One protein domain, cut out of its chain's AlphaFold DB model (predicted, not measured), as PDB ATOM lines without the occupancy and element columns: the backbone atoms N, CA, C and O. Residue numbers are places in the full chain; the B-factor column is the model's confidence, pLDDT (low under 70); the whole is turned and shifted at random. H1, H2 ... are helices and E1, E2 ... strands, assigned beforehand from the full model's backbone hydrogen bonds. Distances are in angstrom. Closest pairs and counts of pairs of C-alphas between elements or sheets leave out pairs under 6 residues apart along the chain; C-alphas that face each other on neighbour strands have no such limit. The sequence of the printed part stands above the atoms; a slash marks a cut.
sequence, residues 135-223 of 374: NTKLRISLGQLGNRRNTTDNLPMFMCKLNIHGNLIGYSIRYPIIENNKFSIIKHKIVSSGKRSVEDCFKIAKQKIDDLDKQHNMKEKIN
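Overview. This is residues 135 to 223 of the 374 residues of an uncharacterized protein of Candidatus Aenigmarchaeota archaeon (UniProt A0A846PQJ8). A long, strongly twisted ribbon of three antiparallel strands, E1, E2 and E3, has one long helix, H2, packed lengthwise along one face. Two short helices, H1 and H3, only graze the sheet near the end where E2 turns into E3, and a long loop, residues 145 to 158, leads from H1 to E1. The printed part has 89 residues with three named helices and three named strands, in the order H1, E1, E2, E3, H2, H3; the sheet's order is E1, E2, E3, and the class is mixed, helices and strands. The whole is only just compact, close to loose, with a radius of gyration of the C-alphas of 14.1 A, and spans 43 by 29 by 18 A.

Arrangement. The inner strand E2, residues 167 to 179, is the antiparallel neighbour of edge strand E1, residues 159 to 164, at 144 degrees between directions; N 160 and O 172 are 2.8 A apart, within hydrogen-bond range. E2 also forms a hairpin with the other edge strand, E3, residues 182 to 191, at 159 degrees; N 175 and O 186 are 2.9 A apart, within hydrogen-bond range. E1 and E2 are a hairpin too, and the three strands make a meander, each the antiparallel neighbour of the one before. H2, residues 198 to 216, is on the sheet at a height of 9.0 A, over E2 and E3, giving two layers, a helix on one face of a sheet. It runs along the strands, at 1 degrees to E2 on the local plane. The closest C-alphas of E2 and H2, those of Gly 170 and Val 198, are 5.4 A apart. H3, residues 218 to 223, only grazes the sheet; its closest C-alpha pair with E2 is Met 218 and Ile 177, 7.1 A. H3 is close to H2 but not clearly touching, and about perpendicular at 75 degrees; their closest C-alphas, of Asp 213 and Lys 219, are 6.9 A apart. H1, residues 135 to 144, only grazes the sheet, where the closest C-alphas of H1 and E3, Leu 138 and Phe 183, are 6.7 A apart. H1 and H2 are apart. In H1, H2 and H3 every O i to N i+4 pair is within hydrogen-bond range.

Along the chain. E2 is 36.7 A from first to last C-alpha, E3 29.6 A, H2 26.9 A, E1 16.6 A, H1 14.3 A and H3 8.5 A. C-alpha 135, where H1 begins, is at (137.917, 78.333, 110.294). E2 begins at C-alpha 167, (108.609, 60.173, 126.614), and H3 ends at C-alpha 223, (124.601, 78.166, 103.211).

Size, cuts and confidence. The two C-alphas farthest apart, of Asn 135 and Gly 194, are 44.5 A apart. The printed part has no cut; the link from H1 to E1 is long. Mean pLDDT of the printed part is 81.1, with residues 135, 143, 145 to 153 and 181 under 70.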
ATOM      1  N   ASN A 135     138.767  78.734 111.415       65.38
ATOM      2  CA  ASN A 135     137.917  78.333 110.294       65.38
ATOM      3  C   ASN A 135     137.677  76.805 110.243       65.38
ATOM      4  O   ASN A 135     136.577  76.329 109.962       65.38
ATOM      5  N   THR A 136     138.689  75.993 110.570       70.62
ATOM      6  CA  THR A 136     138.531  74.530 110.635       70.62
ATOM      7  C   THR A 136     137.660  74.109 111.815       70.62
ATOM      8  O   THR A 136     136.815  73.230 111.646       70.62
ATOM      9  N   LYS A 137     137.838  74.735 112.985       73.94
ATOM     10  CA  LYS A 137     136.990  74.509 114.164       73.94
ATOM     11  C   LYS A 137     135.540  74.866 113.853       73.94
ATOM     12  O   LYS A 137     134.665  74.029 114.052       73.94
ATOM     13  N   LEU A 138     135.308  76.048 113.280       70.62
ATOM     14  CA  LEU A 138     133.992  76.507 112.848       70.62
ATOM     15  C   LEU A 138     133.342  75.504 111.889       70.62
ATOM     16  O   LEU A 138     132.211  75.088 112.112       70.62
ATOM     17  N   ARG A 139     134.074  75.039 110.872       71.69
ATOM     18  CA  ARG A 139     133.571  74.039 109.920       71.69
ATOM     19  C   ARG A 139     133.196  72.716 110.587       71.69
ATOM     20  O   ARG A 139     132.172  72.137 110.240       71.69
ATOM     21  N   ILE A 140     134.015  72.221 111.518       75.12
ATOM     22  CA  ILE A 140     133.707  70.997 112.271       75.12
ATOM     23  C   ILE A 140     132.428  71.202 113.091       75.12
ATOM     24  O   ILE A 140     131.543  70.349 113.044       75.12
ATOM     25  N   SER A 141     132.301  72.337 113.783       74.56
ATOM     26  CA  SER A 141     131.113  72.684 114.568       74.56
ATOM     27  C   SER A 141     129.853  72.790 113.700       74.56
ATOM     28  O   SER A 141     128.836  72.181 114.028       74.56
ATOM     29  N   LEU A 142     129.925  73.487 112.560       71.00
ATOM     30  CA  LEU A 142     128.828  73.610 111.591       71.00
ATOM     31  C   LEU A 142     128.423  72.260 110.991       71.00
ATOM     32  O   LEU A 142     127.238  71.969 110.902       71.00
ATOM     33  N   GLY A 143     129.380  71.391 110.655       69.00
ATOM     34  CA  GLY A 143     129.083  70.054 110.128       69.00
ATOM     35  C   GLY A 143     128.472  69.092 111.155       69.00
ATOM     36  O   GLY A 143     127.890  68.075 110.780       69.00
ATOM     37  N   GLN A 144     128.604  69.380 112.452       70.69
ATOM     38  CA  GLN A 144     127.939  68.625 113.518       70.69
ATOM     39  C   GLN A 144     126.539  69.165 113.834       70.69
ATOM     40  O   GLN A 144     125.696  68.421 114.341       70.69
ATOM     41  N   LEU A 145     126.260  70.432 113.512       66.50
ATOM     42  CA  LEU A 145     124.932  71.023 113.640       66.50
ATOM     43  C   LEU A 145     123.977  70.356 112.639       66.50
ATOM     44  O   LEU A 145     124.196  70.368 111.435       66.50
ATOM     45  N   GLY A 146     122.918  69.725 113.151       54.94
ATOM     46  CA  GLY A 146     121.920  69.032 112.327       54.94
ATOM     47  C   GLY A 146     122.303  67.616 111.881       54.94
ATOM     48  O   GLY A 146     121.482  66.949 111.257       54.94
ATOM     49  N   ASN A 147     123.490  67.115 112.243       61.19
ATOM     50  CA  ASN A 147     123.934  65.764 111.894       61.19
ATOM     51  C   ASN A 147     123.205  64.714 112.760       61.19
ATOM     52  O   ASN A 147     123.699  64.237 113.786       61.19
ATOM     53  N   ARG A 148     121.966  64.406 112.370       63.41
ATOM     54  CA  ARG A 148     121.062  63.450 113.016       63.41
ATOM     55  C   ARG A 148     121.426  62.042 112.576       63.41
ATOM     56  O   ARG A 148     120.797  61.478 111.691       63.41
ATOM     57  N   ARG A 149     122.465  61.471 113.186       51.12
ATOM     58  CA  ARG A 149     123.014  60.173 112.764       51.12
ATOM     59  C   ARG A 149     122.023  58.998 112.781       51.12
ATOM     60  O   ARG A 149     122.425  57.971 112.270       51.12
ATOM     61  N   ASN A 150     120.798  59.125 113.318       49.47
ATOM     62  CA  ASN A 150     119.809  58.035 113.408       49.47
ATOM     63  C   ASN A 150     118.332  58.481 113.619       49.47
ATOM     64  O   ASN A 150     117.581  57.750 114.256       49.47
ATOM     65  N   THR A 151     117.866  59.655 113.162       51.81
ATOM     66  CA  THR A 151     116.441  60.040 113.375       51.81
ATOM     67  C   THR A 151     115.727  60.413 112.078       51.81
ATOM     68  O   THR A 151     116.149  61.349 111.405       51.81
ATOM     69  N   THR A 152     114.607  59.742 111.796       51.84
ATOM     70  CA  THR A 152     113.642  60.007 110.704       51.84
ATOM     71  C   THR A 152     112.817  61.287 110.903       51.84
ATOM     72  O   THR A 152     111.972  61.628 110.082       51.84
ATOM     73  N   ASP A 153     113.054  62.015 111.993       62.47
ATOM     74  CA  ASP A 153     112.276  63.186 112.377       62.47
ATOM     75  C   ASP A 153     112.590  64.424 111.516       62.47
ATOM     76  O   ASP A 153     113.709  64.954 111.537       62.47
ATOM     77  N   ASN A 154     111.564  64.957 110.845       73.00
ATOM     78  CA  ASN A 154     111.606  66.192 110.054       73.00
ATOM     79  C   ASN A 154     111.506  67.464 110.932       73.00
ATOM     80  O   ASN A 154     110.626  68.304 110.763       73.00
ATOM     81  N   LEU A 155     112.372  67.592 111.943       79.62
ATOM     82  CA  LEU A 155     112.410  68.772 112.821       79.62
ATOM     83  C   LEU A 155     113.183  69.936 112.177       79.62
ATOM     84  O   LEU A 155     114.202  69.673 111.524       79.62
ATOM     85  N   PRO A 156     112.821  71.203 112.461       81.69
ATOM     86  CA  PRO A 156     113.571  72.377 112.021       81.69
ATOM     87  C   PRO A 156     115.062  72.337 112.388       81.69
ATOM     88  O   PRO A 156     115.476  71.709 113.373       81.69
ATOM     89  N   MET A 157     115.882  73.030 111.593       76.88
ATOM     90  CA  MET A 157     117.313  73.209 111.856       76.88
ATOM     91  C   MET A 157     117.519  73.828 113.251       76.88
ATOM     92  O   MET A 157     116.737  74.675 113.667       76.88
ATOM     93  N   PHE A 158     118.545  73.383 113.986       85.06
ATOM     94  CA  PHE A 158     118.864  73.799 115.370       85.06
ATOM     95  C   PHE A 158     117.919  73.310 116.477       85.06
ATOM     96  O   PHE A 158     118.214  73.533 117.652       85.06
ATOM     97  N   MET A 159     116.847  72.587 116.142       87.38
ATOM     98  CA  MET A 159     115.928  71.995 117.116       87.38
ATOM     99  C   MET A 159     116.262  70.523 117.410       87.38
ATOM    100  O   MET A 159     116.630  69.758 116.512       87.38
ATOM    101  N   CYS A 160     116.122  70.106 118.670       86.75
ATOM    102  CA  CYS A 160     116.256  68.716 119.125       86.75
ATOM    103  C   CYS A 160     115.147  68.357 120.124       86.75
ATOM    104  O   CYS A 160     114.815  69.180 120.974       86.75
ATOM    105  N   LYS A 161     114.632  67.122 120.078       88.06
ATOM    106  CA  LYS A 161     113.693  66.594 121.085       88.06
ATOM    107  C   LYS A 161     114.350  66.513 122.466       88.06
ATOM    108  O   LYS A 161     115.541  66.217 122.577       88.06
ATOM    109  N   LEU A 162     113.565  66.758 123.506       87.81
ATOM    110  CA  LEU A 162     113.901  66.476 124.896       87.81
ATOM    111  C   LEU A 162     113.030  65.312 125.351       87.81
ATOM    112  O   LEU A 162     111.810  65.437 125.366       87.81
ATOM    113  N   ASN A 163     113.660  64.199 125.723       87.25
ATOM    114  CA  ASN A 163     112.956  63.012 126.190       87.25
ATOM    115  C   ASN A 163     113.352  62.702 127.635       87.25
ATOM    116  O   ASN A 163     114.532  62.787 127.980       87.25
ATOM    117  N   ILE A 164     112.384  62.291 128.450       86.88
ATOM    118  CA  ILE A 164     112.600  61.734 129.791       86.88
ATOM    119  C   ILE A 164     111.982  60.337 129.807       86.88
ATOM    120  O   ILE A 164     110.812  60.180 129.477       86.88
ATOM    121  N   HIS A 165     112.780  59.318 130.144       84.38
ATOM    122  CA  HIS A 165     112.361  57.904 130.149       84.38
ATOM    123  C   HIS A 165     111.681  57.438 128.843       84.38
ATOM    124  O   HIS A 165     110.777  56.615 128.863       84.38
ATOM    125  N   GLY A 166     112.103  57.982 127.695       80.50
ATOM    126  CA  GLY A 166     111.526  57.662 126.381       80.50
ATOM    127  C   GLY A 166     110.325  58.523 125.973       80.50
ATOM    128  O   GLY A 166     110.007  58.567 124.789       80.50
ATOM    129  N   ASN A 167     109.735  59.284 126.897       86.00
ATOM    130  CA  ASN A 167     108.609  60.173 126.614       86.00
ATOM    131  C   ASN A 167     109.088  61.558 126.179       86.00
ATOM    132  O   ASN A 167     109.972  62.143 126.812       86.00
ATOM    133  N   LEU A 168     108.492  62.089 125.111       88.62
ATOM    134  CA  LEU A 168     108.774  63.431 124.611       88.62
ATOM    135  C   LEU A 168     108.175  64.476 125.555       88.62
ATOM    136  O   LEU A 168     106.963  64.564 125.702       88.62
ATOM    137  N   ILE A 169     109.037  65.289 126.160       91.19
ATOM    138  CA  ILE A 169     108.651  66.341 127.113       91.19
ATOM    139  C   ILE A 169     108.814  67.751 126.534       91.19
ATOM    140  O   ILE A 169     108.553  68.738 127.212       91.19
ATOM    141  N   GLY A 170     109.311  67.882 125.303       91.19
ATOM    142  CA  GLY A 170     109.488  69.173 124.646       91.19
ATOM    143  C   GLY A 170     110.720  69.226 123.754       91.19
ATOM    144  O   GLY A 170     111.167  68.215 123.211       91.19
ATOM    145  N   TYR A 171     111.278  70.423 123.592       91.94
ATOM    146  CA  TYR A 171     112.298  70.707 122.588       91.94
ATOM    147  C   TYR A 171     113.414  71.591 123.132       91.94
ATOM    148  O   TYR A 171     113.218  72.458 123.981       91.94
ATOM    149  N   SER A 172     114.618  71.384 122.615       89.81
ATOM    150  CA  SER A 172     115.774  72.238 122.854       89.81
ATOM    151  C   SER A 172     116.239  72.882 121.560       89.81
ATOM    152  O   SER A 172     116.213  72.263 120.498       89.81
ATOM    153  N   ILE A 173     116.684  74.125 121.676       90.00
ATOM    154  CA  ILE A 173     117.253  74.914 120.592       90.00
ATOM    155  C   ILE A 173     118.747  75.053 120.860       90.00
ATOM    156  O   ILE A 173     119.158  75.366 121.979       90.00
ATOM    157  N   ARG A 174     119.559  74.815 119.829       87.62
ATOM    158  CA  ARG A 174     121.010  75.036 119.822       87.62
ATOM    159  C   ARG A 174     121.373  75.891 118.616       87.62
ATOM    160  O   ARG A 174     121.738  75.360 117.569       87.62
ATOM    161  N   TYR A 175     121.224  77.200 118.771       86.81
ATOM    162  CA  TYR A 175     121.381  78.161 117.689       86.81
ATOM    163  C   TYR A 175     122.817  78.716 117.664       86.81
ATOM    164  O   TYR A 175     123.267  79.256 118.678       86.81
ATOM    165  N   PRO A 176     123.575  78.544 116.568       86.06
ATOM    166  CA  PRO A 176     124.947  79.033 116.477       86.06
ATOM    167  C   PRO A 176     124.986  80.547 116.273       86.06
ATOM    168  O   PRO A 176     124.145  81.084 115.570       86.06
ATOM    169  N   ILE A 177     126.000  81.219 116.806       85.25
ATOM    170  CA  ILE A 177     126.305  82.623 116.510       85.25
ATOM    171  C   ILE A 177     127.765  82.727 116.087       85.25
ATOM    172  O   ILE A 177     128.641  82.079 116.665       85.25
ATOM    173  N   ILE A 178     128.012  83.528 115.051       80.12
ATOM    174  CA  ILE A 178     129.353  83.874 114.585       80.12
ATOM    175  C   ILE A 178     129.480  85.395 114.600       80.12
ATOM    176  O   ILE A 178     128.862  86.075 113.779       80.12
ATOM    177  N   GLU A 179     130.311  85.904 115.503       79.06
ATOM    178  CA  GLU A 179     130.643  87.325 115.637       79.06
ATOM    179  C   GLU A 179     132.163  87.463 115.745       79.06
ATOM    180  O   GLU A 179     132.798  86.750 116.522       79.06
ATOM    181  N   ASN A 180     132.774  88.339 114.940       74.44
ATOM    182  CA  ASN A 180     134.224  88.590 114.947       74.44
ATOM    183  C   ASN A 180     135.084  87.308 114.894       74.44
ATOM    184  O   ASN A 180     136.044  87.157 115.650       74.44
ATOM    185  N   ASN A 181     134.721  86.355 114.026       66.94
ATOM    186  CA  ASN A 181     135.351  85.028 113.904       66.94
ATOM    187  C   ASN A 181     135.308  84.147 115.169       66.94
ATOM    188  O   ASN A 181     135.958  83.102 115.202       66.94
ATOM    189  N   LYS A 182     134.520  84.508 116.186       72.31
ATOM    190  CA  LYS A 182     134.250  83.664 117.353       72.31
ATOM    191  C   LYS A 182     132.914  82.953 117.183       72.31
ATOM    192  O   LYS A 182     131.913  83.558 116.809       72.31
ATOM    193  N   PHE A 183     132.916  81.655 117.466       80.06
ATOM    194  CA  PHE A 183     131.732  80.802 117.426       80.06
ATOM    195  C   PHE A 183     131.172  80.609 118.837       80.06
ATOM    196  O   PHE A 183     131.885  80.156 119.734       80.06
ATOM    197  N   SER A 184     129.888  80.898 119.021       82.31
ATOM    198  CA  SER A 184     129.147  80.648 120.259       82.31
ATOM    199  C   SER A 184     127.817  79.944 119.961       82.31
ATOM    200  O   SER A 184     127.418  79.795 118.806       82.31
ATOM    201  N   ILE A 185     127.150  79.422 120.996       85.56
ATOM    202  CA  ILE A 185     125.870  78.713 120.856       85.56
ATOM    203  C   ILE A 185     124.882  79.255 121.883       85.56
ATOM    204  O   ILE A 185     125.095  79.096 123.087       85.56
ATOM    205  N   ILE A 186     123.758  79.781 121.404       87.12
ATOM    206  CA  ILE A 186     122.581  80.045 122.228       87.12
ATOM    207  C   ILE A 186     121.844  78.729 122.467       87.12
ATOM    208  O   ILE A 186     121.522  77.986 121.535       87.12
ATOM    209  N   LYS A 187     121.568  78.437 123.740       90.44
ATOM    210  CA  LYS A 187     120.861  77.231 124.170       90.44
ATOM    211  C   LYS A 187     119.553  77.613 124.847       90.44
ATOM    212  O   LYS A 187     119.566  78.332 125.839       90.44
ATOM    213  N   HIS A 188     118.448  77.055 124.371       91.75
ATOM    214  CA  HIS A 188     117.150  77.162 125.039       91.75
ATOM    215  C   HIS A 188     116.516  75.788 125.203       91.75
ATOM    216  O   HIS A 188     116.717  74.898 124.377       91.75
ATOM    217  N   LYS A 189     115.741  75.615 126.272       91.88
ATOM    218  CA  LYS A 189     114.921  74.427 126.512       91.88
ATOM    219  C   LYS A 189     113.487  74.875 126.733       91.88
ATOM    220  O   LYS A 189     113.243  75.787 127.516       91.88
ATOM    221  N   ILE A 190     112.564  74.234 126.037       91.19
ATOM    222  CA  ILE A 190     111.135  74.496 126.109       91.19
ATOM    223  C   ILE A 190     110.486  73.165 126.448       91.19
ATOM    224  O   ILE A 190     110.544  72.223 125.660       91.19
ATOM    225  N   VAL A 191     109.925  73.091 127.648       90.19
ATOM    226  CA  VAL A 191     109.382  71.863 128.230       90.19
ATOM    227  C   VAL A 191     107.879  72.027 128.415       90.19
ATOM    228  O   VAL A 191     107.413  73.142 128.686       90.19
ATOM    229  N   SER A 192     107.137  70.939 128.234       86.25
ATOM    230  CA  SER A 192     105.711  70.869 128.521       86.25
ATOM    231  C   SER A 192     105.475  71.066 130.014       86.25
ATOM    232  O   SER A 192     106.282  70.656 130.850       86.25
ATOM    233  N   SER A 193     104.364  71.703 130.357       83.81
ATOM    234  CA  SER A 193     103.928  71.917 131.739       83.81
ATOM    235  C   SER A 193     102.420  71.704 131.824       83.81
ATOM    236  O   SER A 193     101.766  71.582 130.794       83.81
ATOM    237  N   GLY A 194     101.834  71.694 133.025       73.94
ATOM    238  CA  GLY A 194     100.392  71.447 133.195       73.94
ATOM    239  C   GLY A 194      99.461  72.379 132.395       73.94
ATOM    240  O   GLY A 194      98.298  72.054 132.212       73.94
ATOM    241  N   LYS A 195      99.966  73.515 131.887       75.81
ATOM    242  CA  LYS A 195      99.235  74.464 131.025       75.81
ATOM    243  C   LYS A 195      99.715  74.490 129.564       75.81
ATOM    244  O   LYS A 195      99.210  75.287 128.783       75.81
ATOM    245  N   ARG A 196     100.739  73.712 129.200       82.50
ATOM    246  CA  ARG A 196     101.432  73.794 127.904       82.50
ATOM    247  C   ARG A 196     101.670  72.397 127.341       82.50
ATOM    248  O   ARG A 196     102.473  71.645 127.897       82.50
ATOM    249  N   SER A 197     101.020  72.100 126.220       89.06
ATOM    250  CA  SER A 197     101.186  70.834 125.502       89.06
ATOM    251  C   SER A 197     102.566  70.723 124.840       89.06
ATOM    252  O   SER A 197     103.300  71.707 124.693       89.06
ATOM    253  N   VAL A 198     102.932  69.514 124.414       87.19
ATOM    254  CA  VAL A 198     104.173  69.275 123.663       87.19
ATOM    255  C   VAL A 198     104.108  69.951 122.286       87.19
ATOM    256  O   VAL A 198     105.117  70.467 121.798       87.19
ATOM    257  N   GLU A 199     102.924  70.021 121.680       87.44
ATOM    258  CA  GLU A 199     102.655  70.735 120.432       87.44
ATOM    259  C   GLU A 199     102.906  72.241 120.585       87.44
ATOM    260  O   GLU A 199     103.531  72.863 119.720       87.44
ATOM    261  N   ASP A 200     102.498  72.831 121.710       89.06
ATOM    262  CA  ASP A 200     102.779  74.238 122.008       89.06
ATOM    263  C   ASP A 200     104.279  74.470 122.187       89.06
ATOM    264  O   ASP A 200     104.833  75.442 121.669       89.06
ATOM    265  N   CYS A 201     104.977  73.543 122.854       90.25
ATOM    266  CA  CYS A 201     106.432  73.595 122.963       90.25
ATOM    267  C   CYS A 201     107.115  73.589 121.591       90.25
ATOM    268  O   CYS A 201     108.102  74.304 121.408       90.25
ATOM    269  N   PHE A 202     106.596  72.822 120.627       91.44
ATOM    270  CA  PHE A 202     107.113  72.810 119.259       91.44
ATOM    271  C   PHE A 202     106.918  74.162 118.565       91.44
ATOM    272  O   PHE A 202     107.870  74.702 117.996       91.44
ATOM    273  N   LYS A 203     105.709  74.738 118.643       91.69
ATOM    274  CA  LYS A 203     105.391  76.045 118.039       91.69
ATOM    275  C   LYS A 203     106.267  77.159 118.614       91.69
ATOM    276  O   LYS A 203     106.890  77.892 117.850       91.69
ATOM    277  N   ILE A 204     106.395  77.219 119.942       91.81
ATOM    278  CA  ILE A 204     107.258  78.188 120.637       91.81
ATOM    279  C   ILE A 204     108.714  78.006 120.201       91.81
ATOM    280  O   ILE A 204     109.417  78.979 119.928       91.81
ATOM    281  N   ALA A 205     109.181  76.757 120.106       91.12
ATOM    282  CA  ALA A 205     110.554  76.484 119.713       91.12
ATOM    283  C   ALA A 205     110.838  76.911 118.269       91.12
ATOM    284  O   ALA A 205     111.909  77.450 117.990       91.12
ATOM    285  N   LYS A 206     109.878  76.700 117.362       92.00
ATOM    286  CA  LYS A 206     109.973  77.126 115.964       92.00
ATOM    287  C   LYS A 206     110.019  78.649 115.854       92.00
ATOM    288  O   LYS A 206     110.953  79.168 115.255       92.00
ATOM    289  N   GLN A 207     109.092  79.346 116.510       92.62
ATOM    290  CA  GLN A 207     109.056  80.810 116.512       92.62
ATOM    291  C   GLN A 207     110.360  81.404 117.055       92.62
ATOM    292  O   GLN A 207     110.948  82.278 116.430       92.62
ATOM    293  N   LYS A 208     110.889  80.851 118.152       93.19
ATOM    294  CA  LYS A 208     112.159  81.308 118.727       93.19
ATOM    295  C   LYS A 208     113.344  81.128 117.772       93.19
ATOM    296  O   LYS A 208     114.247  81.957 117.773       93.19
ATOM    297  N   ILE A 209     113.368  80.053 116.980       89.38
ATOM    298  CA  ILE A 209     114.392  79.857 115.942       89.38
ATOM    299  C   ILE A 209     114.242  80.903 114.840       89.38
ATOM    300  O   ILE A 209     115.250  81.452 114.406       89.38
ATOM    301  N   ASP A 210     113.016  81.182 114.402       90.62
ATOM    302  CA  ASP A 210     112.755  82.171 113.355       90.62
ATOM    303  C   ASP A 210     113.133  83.591 113.812       90.62
ATOM    304  O   ASP A 210     113.739  84.334 113.042       90.62
ATOM    305  N   ASP A 211     112.887  83.944 115.076       91.25
ATOM    306  CA  ASP A 211     113.310  85.226 115.658       91.25
ATOM    307  C   ASP A 211     114.843  85.354 115.722       91.25
ATOM    308  O   ASP A 211     115.408  86.376 115.331       91.25
ATOM    309  N   LEU A 212     115.535  84.295 116.160       89.94
ATOM    310  CA  LEU A 212     117.003  84.257 116.196       89.94
ATOM    311  C   LEU A 212     117.621  84.320 114.789       89.94
ATOM    312  O   LEU A 212     118.701  84.888 114.603       89.94
ATOM    313  N   ASP A 213     116.945  83.749 113.793       88.94
ATOM    314  CA  ASP A 213     117.371  83.783 112.394       88.94
ATOM    315  C   ASP A 213     117.149  85.146 111.749       88.94
ATOM    316  O   ASP A 213     118.051  85.632 111.074       88.94
ATOM    317  N   LYS A 214     116.047  85.835 112.060       89.19
ATOM    318  CA  LYS A 214     115.868  87.245 111.680       89.19
ATOM    319  C   LYS A 214     116.965  88.143 112.256       89.19
ATOM    320  O   LYS A 214     117.429  89.046 111.573       89.19
ATOM    321  N   GLN A 215     117.392  87.888 113.492       87.81
ATOM    322  CA  GLN A 215     118.399  88.709 114.166       87.81
ATOM    323  C   GLN A 215     119.830  88.452 113.667       87.81
ATOM    324  O   GLN A 215     120.599  89.391 113.479       87.81
ATOM    325  N   HIS A 216     120.218  87.187 113.476       86.88
ATOM    326  CA  HIS A 216     121.623  86.823 113.225       86.88
ATOM    327  C   HIS A 216     121.901  86.289 111.811       86.88
ATOM    328  O   HIS A 216     123.076  86.179 111.427       86.88
ATOM    329  N   ASN A 217     120.849  85.962 111.054       85.81
ATOM    330  CA  ASN A 217     120.872  85.442 109.686       85.81
ATOM    331  C   ASN A 217     121.840  84.259 109.494       85.81
ATOM    332  O   ASN A 217     122.721  84.251 108.627       85.81
ATOM    333  N   MET A 218     121.752  83.266 110.382       83.56
ATOM    334  CA  MET A 218     122.740  82.187 110.425       83.56
ATOM    335  C   MET A 218     122.481  81.124 109.374       83.56
ATOM    336  O   MET A 218     123.449  80.535 108.890       83.56
ATOM    337  N   LYS A 219     121.221  80.896 108.979       79.69
ATOM    338  CA  LYS A 219     120.914  79.970 107.880       79.69
ATOM    339  C   LYS A 219     121.602  80.403 106.584       79.69
ATOM    340  O   LYS A 219     122.260  79.581 105.946       79.69
ATOM    341  N   GLU A 220     121.539  81.687 106.230       81.31
ATOM    342  CA  GLU A 220     122.195  82.209 105.026       81.31
ATOM    343  C   GLU A 220     123.725  82.132 105.126       81.31
ATOM    344  O   GLU A 220     124.382  81.619 104.217       81.31
ATOM    345  N   LYS A 221     124.303  82.550 106.263       81.44
ATOM    346  CA  LYS A 221     125.755  82.454 106.510       81.44
ATOM    347  C   LYS A 221     126.266  81.018 106.371       81.44
ATOM    348  O   LYS A 221     127.306  80.792 105.755       81.44
ATOM    349  N   ILE A 222     125.536  80.040 106.907       76.19
ATOM    350  CA  ILE A 222     125.888  78.618 106.806       76.19
ATOM    351  C   ILE A 222     125.789  78.130 105.359       76.19
ATOM    352  O   ILE A 222     126.695  77.435 104.898       76.19
ATOM    353  N   ASN A 223     124.744  78.517 104.625       79.25
ATOM    354  CA  ASN A 223     124.601  78.166 103.211       79.25
ATOM    355  C   ASN A 223     125.752  78.727 102.370       79.25
ATOM    356  O   ASN A 223     126.349  77.986 101.593       79.25
TER     357      ASN A 223